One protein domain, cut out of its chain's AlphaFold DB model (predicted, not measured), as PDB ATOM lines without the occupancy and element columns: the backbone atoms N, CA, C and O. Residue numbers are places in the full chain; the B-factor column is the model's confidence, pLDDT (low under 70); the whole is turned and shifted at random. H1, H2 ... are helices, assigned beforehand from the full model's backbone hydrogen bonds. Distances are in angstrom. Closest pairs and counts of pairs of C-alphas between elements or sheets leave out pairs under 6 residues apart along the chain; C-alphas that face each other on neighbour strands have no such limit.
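What this domain is: This is residues 52 to 118 of the 151 residues of the protein "Transposase" of Streptomyces filamentosus NRRL 15998 (UniProt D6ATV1). A small helical head carries one long helical arm: H1 packs about perpendicular on H3, short H2 sits beside H1, and H4 meets H3 near its last residues as a V, with H1 inside the V but apart from H4. Residues 107 to 118 of H4 stick out freely. The printed part has 67 residues, with four named helices in the order H1, H2, H3, H4 and no named strand; its class is all helix. It is only just compact, close to loose, with a radius of gyration of the C-alphas of 12.7 A and spans of 35 by 26 by 19 A.

How they stand to each other: H1, residues 54 to 67, touches H2, residues 76 to 79; their closest C-alphas, of Gly 60 and Val 79, are 5.7 A apart. H1 also touches H3, residues 83 to 95, about perpendicular at 73 degrees, with the C-alphas of Ala 57 and Ala 86 closest at 4.6 A. H2 and H3 are close but not clearly touching, the closest C-alphas, of Ala 76 and Gly 83, being 7.1 A apart. H3, with residues 90 to 94 alone, only just touches H4, residues 99 to 118, and only at the corner by their link: 3 pairs of C-alphas are within 8 A, the closest those of Trp 93 and Trp 99 at 5.2 A. Their lines are only just about perpendicular, at 70.0 degrees. H4 is apart from H1 and H2. In H1, H3 and H4 every O i to N i+4 pair is within hydrogen-bond range; H2 is too short for such a pair, and its one O i to N i+3 pair is not within range.

Where its parts are: H1 begins at C-alpha 54 (37.046, 12.481, -35.499) and is 20.0 A long. H2 measures 5.1 A and H3 18.2 A. H4, 28.1 A, ends at C-alpha 118 (47.970, 30.250, -11.457).

The domain as a whole: The C-alphas farthest apart, of Val 52 and Asp 118, are 36.5 A apart. The printed part has no cut and no long link. Residues 110 and 112 to 118 have pLDDT under 70.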
ATOM      1  N   VAL A  52      31.398  11.477 -39.835       78.62
ATOM      2  CA  VAL A  52      31.693  12.667 -39.026       78.62
ATOM      3  C   VAL A  52      33.190  12.665 -38.681       78.62
ATOM      4  O   VAL A  52      33.665  11.631 -38.179       78.62
ATOM      5  N   PRO A  53      33.920  13.766 -38.948       83.44
ATOM      6  CA  PRO A  53      35.335  13.873 -38.624       83.44
ATOM      7  C   PRO A  53      35.589  13.569 -37.149       83.44
ATOM      8  O   PRO A  53      34.815  13.959 -36.274       83.44
ATOM      9  N   ASP A  54      36.684  12.869 -36.863       84.88
ATOM     10  CA  ASP A  54      37.046  12.481 -35.499       84.88
ATOM     11  C   ASP A  54      37.171  13.710 -34.578       84.88
ATOM     12  O   ASP A  54      36.719  13.664 -33.435       84.88
ATOM     13  N   ARG A  55      37.663  14.840 -35.107       84.94
ATOM     14  CA  ARG A  55      37.746  16.120 -34.388       84.94
ATOM     15  C   ARG A  55      36.373  16.626 -33.955       84.94
ATOM     16  O   ARG A  55      36.184  16.982 -32.800       84.94
ATOM     17  N   THR A  56      35.391  16.593 -34.850       86.38
ATOM     18  CA  THR A  56      34.008  17.004 -34.567       86.38
ATOM     19  C   THR A  56      33.360  16.109 -33.509       86.38
ATOM     20  O   THR A  56      32.666  16.591 -32.616       86.38
ATOM     21  N   ALA A  57      33.619  14.800 -33.562       88.19
ATOM     22  CA  ALA A  57      33.149  13.882 -32.529       88.19
ATOM     23  C   ALA A  57      33.800  14.172 -31.165       88.19
ATOM     24  O   ALA A  57      33.105  14.136 -30.151       88.19
ATOM     25  N   LEU A  58      35.096  14.510 -31.138       85.00
ATOM     26  CA  LEU A  58      35.801  14.901 -29.916       85.00
ATOM     27  C   LEU A  58      35.228  16.191 -29.318       85.00
ATOM     28  O   LEU A  58      34.967  16.231 -28.119       85.00
ATOM     29  N   VAL A  59      34.949  17.201 -30.149       86.44
ATOM     30  CA  VAL A  59      34.266  18.435 -29.721       86.44
ATOM     31  C   VAL A  59      32.923  18.111 -29.063       86.44
ATOM     32  O   VAL A  59      32.611  18.657 -28.009       86.44
ATOM     33  N   GLY A  60      32.146  17.179 -29.627       87.12
ATOM     34  CA  GLY A  60      30.872  16.754 -29.037       87.12
ATOM     35  C   GLY A  60      31.012  16.022 -27.705       87.12
ATOM     36  O   GLY A  60      30.192  16.225 -26.811       87.12
ATOM     37  N   VAL A  61      32.058  15.211 -27.542       86.00
ATOM     38  CA  VAL A  61      32.376  14.569 -26.258       86.00
ATOM     39  C   VAL A  61      32.754  15.617 -25.214       86.00
ATOM     40  O   VAL A  61      32.186  15.615 -24.126       86.00
ATOM     41  N   LEU A  62      33.656  16.541 -25.548       83.00
ATOM     42  CA  LEU A  62      34.078  17.610 -24.641       83.00
ATOM     43  C   LEU A  62      32.922  18.545 -24.277       83.00
ATOM     44  O   LEU A  62      32.797  18.942 -23.124       83.00
ATOM     45  N   PHE A  63      32.030  18.835 -25.228       82.25
ATOM     46  CA  PHE A  63      30.817  19.605 -24.970       82.25
ATOM     47  C   PHE A  63      29.990  18.964 -23.856       82.25
ATOM     48  O   PHE A  63      29.640  19.645 -22.894       82.25
ATOM     49  N   VAL A  64      29.699  17.664 -23.964       84.19
ATOM     50  CA  VAL A  64      28.927  16.934 -22.949       84.19
ATOM     51  C   VAL A  64      29.661  16.895 -21.615       84.19
ATOM     52  O   VAL A  64      29.038  17.143 -20.593       84.19
ATOM     53  N   LEU A  65      30.975  16.667 -21.612       81.81
ATOM     54  CA  LEU A  65      31.765  16.635 -20.377       81.81
ATOM     55  C   LEU A  65      31.810  17.990 -19.655       81.81
ATOM     56  O   LEU A  65      31.805  18.021 -18.430       81.81
ATOM     57  N   TRP A  66      31.840  19.106 -20.388       76.12
ATOM     58  CA  TRP A  66      31.865  20.444 -19.786       76.12
ATOM     59  C   TRP A  66      30.493  20.973 -19.384       76.12
ATOM     60  O   TRP A  66      30.398  21.775 -18.459       76.12
ATOM     61  N   THR A  67      29.443  20.588 -20.102       76.00
ATOM     62  CA  THR A  67      28.089  21.120 -19.878       76.00
ATOM     63  C   THR A  67      27.189  20.174 -19.093       76.00
ATOM     64  O   THR A  67      26.104  20.587 -18.693       76.00
ATOM     65  N   ASP A  68      27.626  18.929 -18.892       78.00
ATOM     66  CA  ASP A  68      26.889  17.847 -18.231       78.00
ATOM     67  C   ASP A  68      25.479  17.611 -18.811       78.00
ATOM     68  O   ASP A  68      24.551  17.160 -18.142       78.00
ATOM     69  N   VAL A  69      25.283  17.937 -20.093       84.88
ATOM     70  CA  VAL A  69      24.003  17.711 -20.774       84.88
ATOM     71  C   VAL A  69      23.881  16.268 -21.242       84.88
ATOM     72  O   VAL A  69      24.859  15.621 -21.619       84.88
ATOM     73  N   ALA A  70      22.652  15.763 -21.324       86.38
ATOM     74  CA  ALA A  70      22.429  14.463 -21.934       86.38
ATOM     75  C   ALA A  70      22.848  14.476 -23.417       86.38
ATOM     76  O   ALA A  70      22.595  15.431 -24.148       86.38
ATOM     77  N   TRP A  71      23.401  13.361 -23.904       86.25
ATOM     78  CA  TRP A  71      23.846  13.200 -25.300       86.25
ATOM     79  C   TRP A  71      22.776  13.538 -26.353       86.25
ATOM     80  O   TRP A  71      23.102  13.900 -27.480       86.25
ATOM     81  N   ARG A  72      21.491  13.399 -26.014       88.38
ATOM     82  CA  ARG A  72      20.368  13.727 -26.907       88.38
ATOM     83  C   ARG A  72      20.105  15.233 -27.029       88.38
ATOM     84  O   ARG A  72      19.511  15.653 -28.012       88.38
ATOM     85  N   ASP A  73      20.534  16.004 -26.033       84.06
ATOM     86  CA  ASP A  73      20.271  17.438 -25.897       84.06
ATOM     87  C   ASP A  73      21.454  18.282 -26.413       84.06
ATOM     88  O   ASP A  73      21.448  19.508 -26.323       84.06
ATOM     89  N   VAL A  74      22.472  17.631 -26.989       82.56
ATOM     90  CA  VAL A  74      23.620  18.293 -27.617       82.56
ATOM     91  C   VAL A  74      23.174  19.015 -28.896       82.56
ATOM     92  O   VAL A  74      22.659  18.356 -29.809       82.56
ATOM     93  N   PRO A  75      23.408  20.335 -29.018       82.44
ATOM     94  CA  PRO A  75      23.045  21.091 -30.210       82.44
ATOM     95  C   PRO A  75      23.973  20.720 -31.375       82.44
ATOM     96  O   PRO A  75      25.117  21.171 -31.460       82.44
ATOM     97  N   ALA A  76      23.469  19.891 -32.291       83.19
ATOM     98  CA  ALA A  76      24.235  19.410 -33.441       83.19
ATOM     99  C   ALA A  76      24.692  20.538 -34.379       83.19
ATOM    100  O   ALA A  76      25.734  20.407 -35.012       83.19
ATOM    101  N   GLU A  77      23.948  21.645 -34.435       79.31
ATOM    102  CA  GLU A  77      24.278  22.842 -35.221       79.31
ATOM    103  C   GLU A  77      25.558  23.525 -34.721       79.31
ATOM    104  O   GLU A  77      26.369  23.976 -35.521       79.31
ATOM    105  N   THR A  78      25.772  23.556 -33.402       77.88
ATOM    106  CA  THR A  78      26.949  24.186 -32.782       77.88
ATOM    107  C   THR A  78      28.147  23.240 -32.733       77.88
ATOM    108  O   THR A  78      29.286  23.666 -32.875       77.88
ATOM    109  N   VAL A  79      27.903  21.947 -32.509       79.88
ATOM    110  CA  VAL A  79      28.959  20.931 -32.349       79.88
ATOM    111  C   VAL A  79      29.402  20.334 -33.689       79.88
ATOM    112  O   VAL A  79      30.494  19.783 -33.793       79.88
ATOM    113  N   GLY A  80      28.556  20.399 -34.719       83.44
ATOM    114  CA  GLY A  80      28.779  19.754 -36.015       83.44
ATOM    115  C   GLY A  80      28.457  18.255 -36.033       83.44
ATOM    116  O   GLY A  80      28.609  17.598 -37.064       83.44
ATOM    117  N   CYS A  81      28.007  17.676 -34.913       84.56
ATOM    118  CA  CYS A  81      27.501  16.306 -34.864       84.56
ATOM    119  C   CYS A  81      26.454  16.113 -33.762       84.56
ATOM    120  O   CYS A  81      26.427  16.847 -32.777       84.56
ATOM    121  N   SER A  82      25.593  15.101 -33.915       87.44
ATOM    122  CA  SER A  82      24.668  14.722 -32.842       87.44
ATOM    123  C   SER A  82      25.439  14.132 -31.659       87.44
ATOM    124  O   SER A  82      26.396  13.376 -31.860       87.44
ATOM    125  N   GLY A  83      24.999  14.391 -30.426       85.94
ATOM    126  CA  GLY A  83      25.659  13.805 -29.257       85.94
ATOM    127  C   GLY A  83      25.582  12.272 -29.234       85.94
ATOM    128  O   GLY A  83      26.511  11.618 -28.773       85.94
ATOM    129  N   VAL A  84      24.564  11.661 -29.851       87.31
ATOM    130  CA  VAL A  84      24.519  10.199 -30.055       87.31
ATOM    131  C   VAL A  84      25.674   9.719 -30.945       87.31
ATOM    132  O   VAL A  84      26.258   8.665 -30.687       87.31
ATOM    133  N   THR A  85      26.036  10.482 -31.980       88.06
ATOM    134  CA  THR A  85      27.196  10.187 -32.834       88.06
ATOM    135  C   THR A  85      28.506  10.331 -32.061       88.06
ATOM    136  O   THR A  85      29.358   9.448 -32.163       88.06
ATOM    137  N   ALA A  86      28.646  11.391 -31.258       88.19
ATOM    138  CA  ALA A  86      29.809  11.601 -30.395       88.19
ATOM    139  C   ALA A  86      29.980  10.456 -29.382       88.19
ATOM    140  O   ALA A  86      31.066   9.890 -29.269       88.19
ATOM    141  N   TRP A  87      28.896  10.028 -28.727       88.88
ATOM    142  CA  TRP A  87      28.913   8.906 -27.785       88.88
ATOM    143  C   TRP A  87      29.307   7.581 -28.441       88.88
ATOM    144  O   TRP A  87      30.141   6.849 -27.908       88.88
ATOM    145  N   ARG A  88      28.745   7.267 -29.619       87.56
ATOM    146  CA  ARG A  88      29.148   6.066 -30.373       87.56
ATOM    147  C   ARG A  88      30.644   6.094 -30.656       87.56
ATOM    148  O   ARG A  88      31.311   5.084 -30.475       87.56
ATOM    149  N   ARG A  89      31.174   7.265 -31.016       86.81
ATOM    150  CA  ARG A  89      32.598   7.433 -31.291       86.81
ATOM    151  C   ARG A  89      33.475   7.259 -30.064       86.81
ATOM    152  O   ARG A  89      34.468   6.544 -30.133       86.81
ATOM    153  N   LEU A  90      33.072   7.854 -28.948       86.44
ATOM    154  CA  LEU A  90      33.724   7.670 -27.659       86.44
ATOM    155  C   LEU A  90      33.777   6.188 -27.276       86.44
ATOM    156  O   LEU A  90      34.820   5.695 -26.855       86.44
ATOM    157  N   ARG A  91      32.671   5.463 -27.471       87.00
ATOM    158  CA  ARG A  91      32.601   4.023 -27.211       87.00
ATOM    159  C   ARG A  91      33.563   3.235 -28.098       87.00
ATOM    160  O   ARG A  91      34.282   2.389 -27.578       87.00
ATOM    161  N   ASP A  92      33.609   3.529 -29.395       85.25
ATOM    162  CA  ASP A  92      34.521   2.859 -30.329       85.25
ATOM    163  C   ASP A  92      35.992   3.125 -29.948       85.25
ATOM    164  O   ASP A  92      36.813   2.209 -29.919       85.25
ATOM    165  N   TRP A  93      36.330   4.365 -29.575       86.50
ATOM    166  CA  TRP A  93      37.670   4.723 -29.094       86.50
ATOM    167  C   TRP A  93      38.020   4.071 -27.755       86.50
ATOM    168  O   TRP A  93      39.177   3.707 -27.538       86.50
ATOM    169  N   ALA A  94      37.049   3.915 -26.856       85.62
ATOM    170  CA  ALA A  94      37.238   3.214 -25.592       85.62
ATOM    171  C   ALA A  94      37.481   1.716 -25.817       85.62
ATOM    172  O   ALA A  94      38.413   1.161 -25.241       85.62
ATOM    173  N   GLN A  95      36.713   1.081 -26.707       84.00
ATOM    174  CA  GLN A  95      36.901  -0.324 -27.087       84.00
ATOM    175  C   GLN A  95      38.246  -0.565 -27.782       84.00
ATOM    176  O   GLN A  95      38.888  -1.580 -27.539       84.00
ATOM    177  N   ALA A  96      38.707   0.390 -28.592       82.56
ATOM    178  CA  ALA A  96      40.025   0.352 -29.219       82.56
ATOM    179  C   ALA A  96      41.184   0.713 -28.263       82.56
ATOM    180  O   ALA A  96      42.343   0.720 -28.676       82.56
ATOM    181  N   GLY A  97      40.903   1.066 -27.001       83.56
ATOM    182  CA  GLY A  97      41.919   1.475 -26.026       83.56
ATOM    183  C   GLY A  97      42.597   2.819 -26.335       83.56
ATOM    184  O   GLY A  97      43.637   3.135 -25.755       83.56
ATOM    185  N   ALA A  98      42.031   3.622 -27.237       84.25
ATOM    186  CA  ALA A  98      42.538   4.943 -27.600       84.25
ATOM    187  C   ALA A  98      42.090   6.030 -26.614       84.25
ATOM    188  O   ALA A  98      42.856   6.945 -26.308       84.25
ATOM    189  N   TRP A  99      40.873   5.904 -26.067       84.62
ATOM    190  CA  TRP A  99      40.305   6.906 -25.161       84.62
ATOM    191  C   TRP A  99      41.171   7.203 -23.926       84.62
ATOM    192  O   TRP A  99      41.394   8.380 -23.662       84.62
ATOM    193  N   PRO A 100      41.730   6.216 -23.194       82.31
ATOM    194  CA  PRO A 100      42.561   6.515 -22.025       82.31
ATOM    195  C   PRO A 100      43.787   7.376 -22.353       82.31
ATOM    196  O   PRO A 100      44.149   8.258 -21.576       82.31
ATOM    197  N   ARG A 101      44.407   7.156 -23.522       80.38
ATOM    198  CA  ARG A 101      45.576   7.925 -23.977       80.38
ATOM    199  C   ARG A 101      45.184   9.343 -24.378       80.38
ATOM    200  O   ARG A 101      45.832  10.296 -23.959       80.38
ATOM    201  N   LEU A 102      44.091   9.477 -25.129       79.38
ATOM    202  CA  LEU A 102      43.540  10.773 -25.521       79.38
ATOM    203  C   LEU A 102      43.113  11.592 -24.293       79.38
ATOM    204  O   LEU A 102      43.442  12.767 -24.185       79.38
ATOM    205  N   HIS A 103      42.446  10.955 -23.331       80.19
ATOM    206  CA  HIS A 103      42.026  11.571 -22.075       80.19
ATOM    207  C   HIS A 103      43.220  12.040 -21.234       80.19
ATOM    208  O   HIS A 103      43.184  13.134 -20.678       80.19
ATOM    209  N   ALA A 104      44.303  11.261 -21.166       81.19
ATOM    210  CA  ALA A 104      45.521  11.678 -20.472       81.19
ATOM    211  C   ALA A 104      46.187  12.900 -21.133       81.19
ATOM    212  O   ALA A 104      46.637  13.801 -20.424       81.19
ATOM    213  N   ALA A 105      46.214  12.956 -22.469       78.44
ATOM    214  CA  ALA A 105      46.716  14.115 -23.207       78.44
ATOM    215  C   ALA A 105      45.860  15.362 -22.931       78.44
ATOM    216  O   ALA A 105      46.395  16.396 -22.541       78.44
ATOM    217  N   LEU A 106      44.532  15.230 -23.008       74.88
ATOM    218  CA  LEU A 106      43.581  16.295 -22.672       74.88
ATOM    219  C   LEU A 106      43.785  16.822 -21.248       74.88
ATOM    220  O   LEU A 106      43.868  18.027 -21.030       74.88
ATOM    221  N   LEU A 107      43.905  15.918 -20.276       76.12
ATOM    222  CA  LEU A 107      44.090  16.284 -18.876       76.12
ATOM    223  C   LEU A 107      45.449  16.950 -18.626       76.12
ATOM    224  O   LEU A 107      45.569  17.781 -17.731       76.12
ATOM    225  N   THR A 108      46.472  16.595 -19.405       79.69
ATOM    226  CA  THR A 108      47.794  17.229 -19.333       79.69
ATOM    227  C   THR A 108      47.727  18.674 -19.806       79.69
ATOM    228  O   THR A 108      48.223  19.551 -19.106       79.69
ATOM    229  N   GLU A 109      47.067  18.937 -20.936       70.75
ATOM    230  CA  GLU A 109      46.918  20.309 -21.430       70.75
ATOM    231  C   GLU A 109      46.008  21.146 -20.523       70.75
ATOM    232  O   GLU A 109      46.338  22.287 -20.219       70.75
ATOM    233  N   LEU A 110      44.926  20.572 -19.982       66.88
ATOM    234  CA  LEU A 110      44.096  21.265 -18.991       66.88
ATOM    235  C   LEU A 110      44.875  21.605 -17.716       66.88
ATOM    236  O   LEU A 110      44.712  22.690 -17.170       66.88
ATOM    237  N   ARG A 111      45.741  20.705 -17.240       70.75
ATOM    238  CA  ARG A 111      46.607  20.990 -16.088       70.75
ATOM    239  C   ARG A 111      47.618  22.087 -16.392       70.75
ATOM    240  O   ARG A 111      47.831  22.920 -15.523       70.75
ATOM    241  N   ARG A 112      48.210  22.110 -17.590       65.38
ATOM    242  CA  ARG A 112      49.079  23.220 -18.008       65.38
ATOM    243  C   ARG A 112      48.319  24.533 -18.033       65.38
ATOM    244  O   ARG A 112      48.761  25.465 -17.395       65.38
ATOM    245  N   ALA A 113      47.138  24.563 -18.645       61.03
ATOM    246  CA  ALA A 113      46.320  25.768 -18.698       61.03
ATOM    247  C   ALA A 113      45.909  26.276 -17.304       61.03
ATOM    248  O   ALA A 113      45.832  27.479 -17.100       61.03
ATOM    249  N   VAL A 114      45.658  25.385 -16.335       56.09
ATOM    250  CA  VAL A 114      45.374  25.775 -14.940       56.09
ATOM    251  C   VAL A 114      46.629  26.288 -14.229       56.09
ATOM    252  O   VAL A 114      46.541  27.285 -13.528       56.09
ATOM    253  N   LEU A 115      47.787  25.653 -14.430       56.97
ATOM    254  CA  LEU A 115      49.061  26.108 -13.860       56.97
ATOM    255  C   LEU A 115      49.515  27.446 -14.469       56.97
ATOM    256  O   LEU A 115      49.945  28.332 -13.742       56.97
ATOM    257  N   ASP A 116      49.326  27.629 -15.776       50.22
ATOM    258  CA  ASP A 116      49.540  28.901 -16.467       50.22
ATOM    259  C   ASP A 116      48.549  29.965 -15.978       50.22
ATOM    260  O   ASP A 116      48.888  31.144 -15.936       50.22
ATOM    261  N   LEU A 117      47.329  29.576 -15.580       43.94
ATOM    262  CA  LEU A 117      46.353  30.481 -14.970       43.94
ATOM    263  C   LEU A 117      46.728  30.846 -13.526       43.94
ATOM    264  O   LEU A 117      46.463  31.977 -13.130       43.94
ATOM    265  N   ASP A 118      47.368  29.950 -12.767       42.91
ATOM    266  CA  ASP A 118      47.970  30.250 -11.457       42.91
ATOM    267  C   ASP A 118      49.153  31.231 -11.600       42.91
ATOM    268  O   ASP A 118      49.242  32.198 -10.841       42.91
TER     269      ASP A 118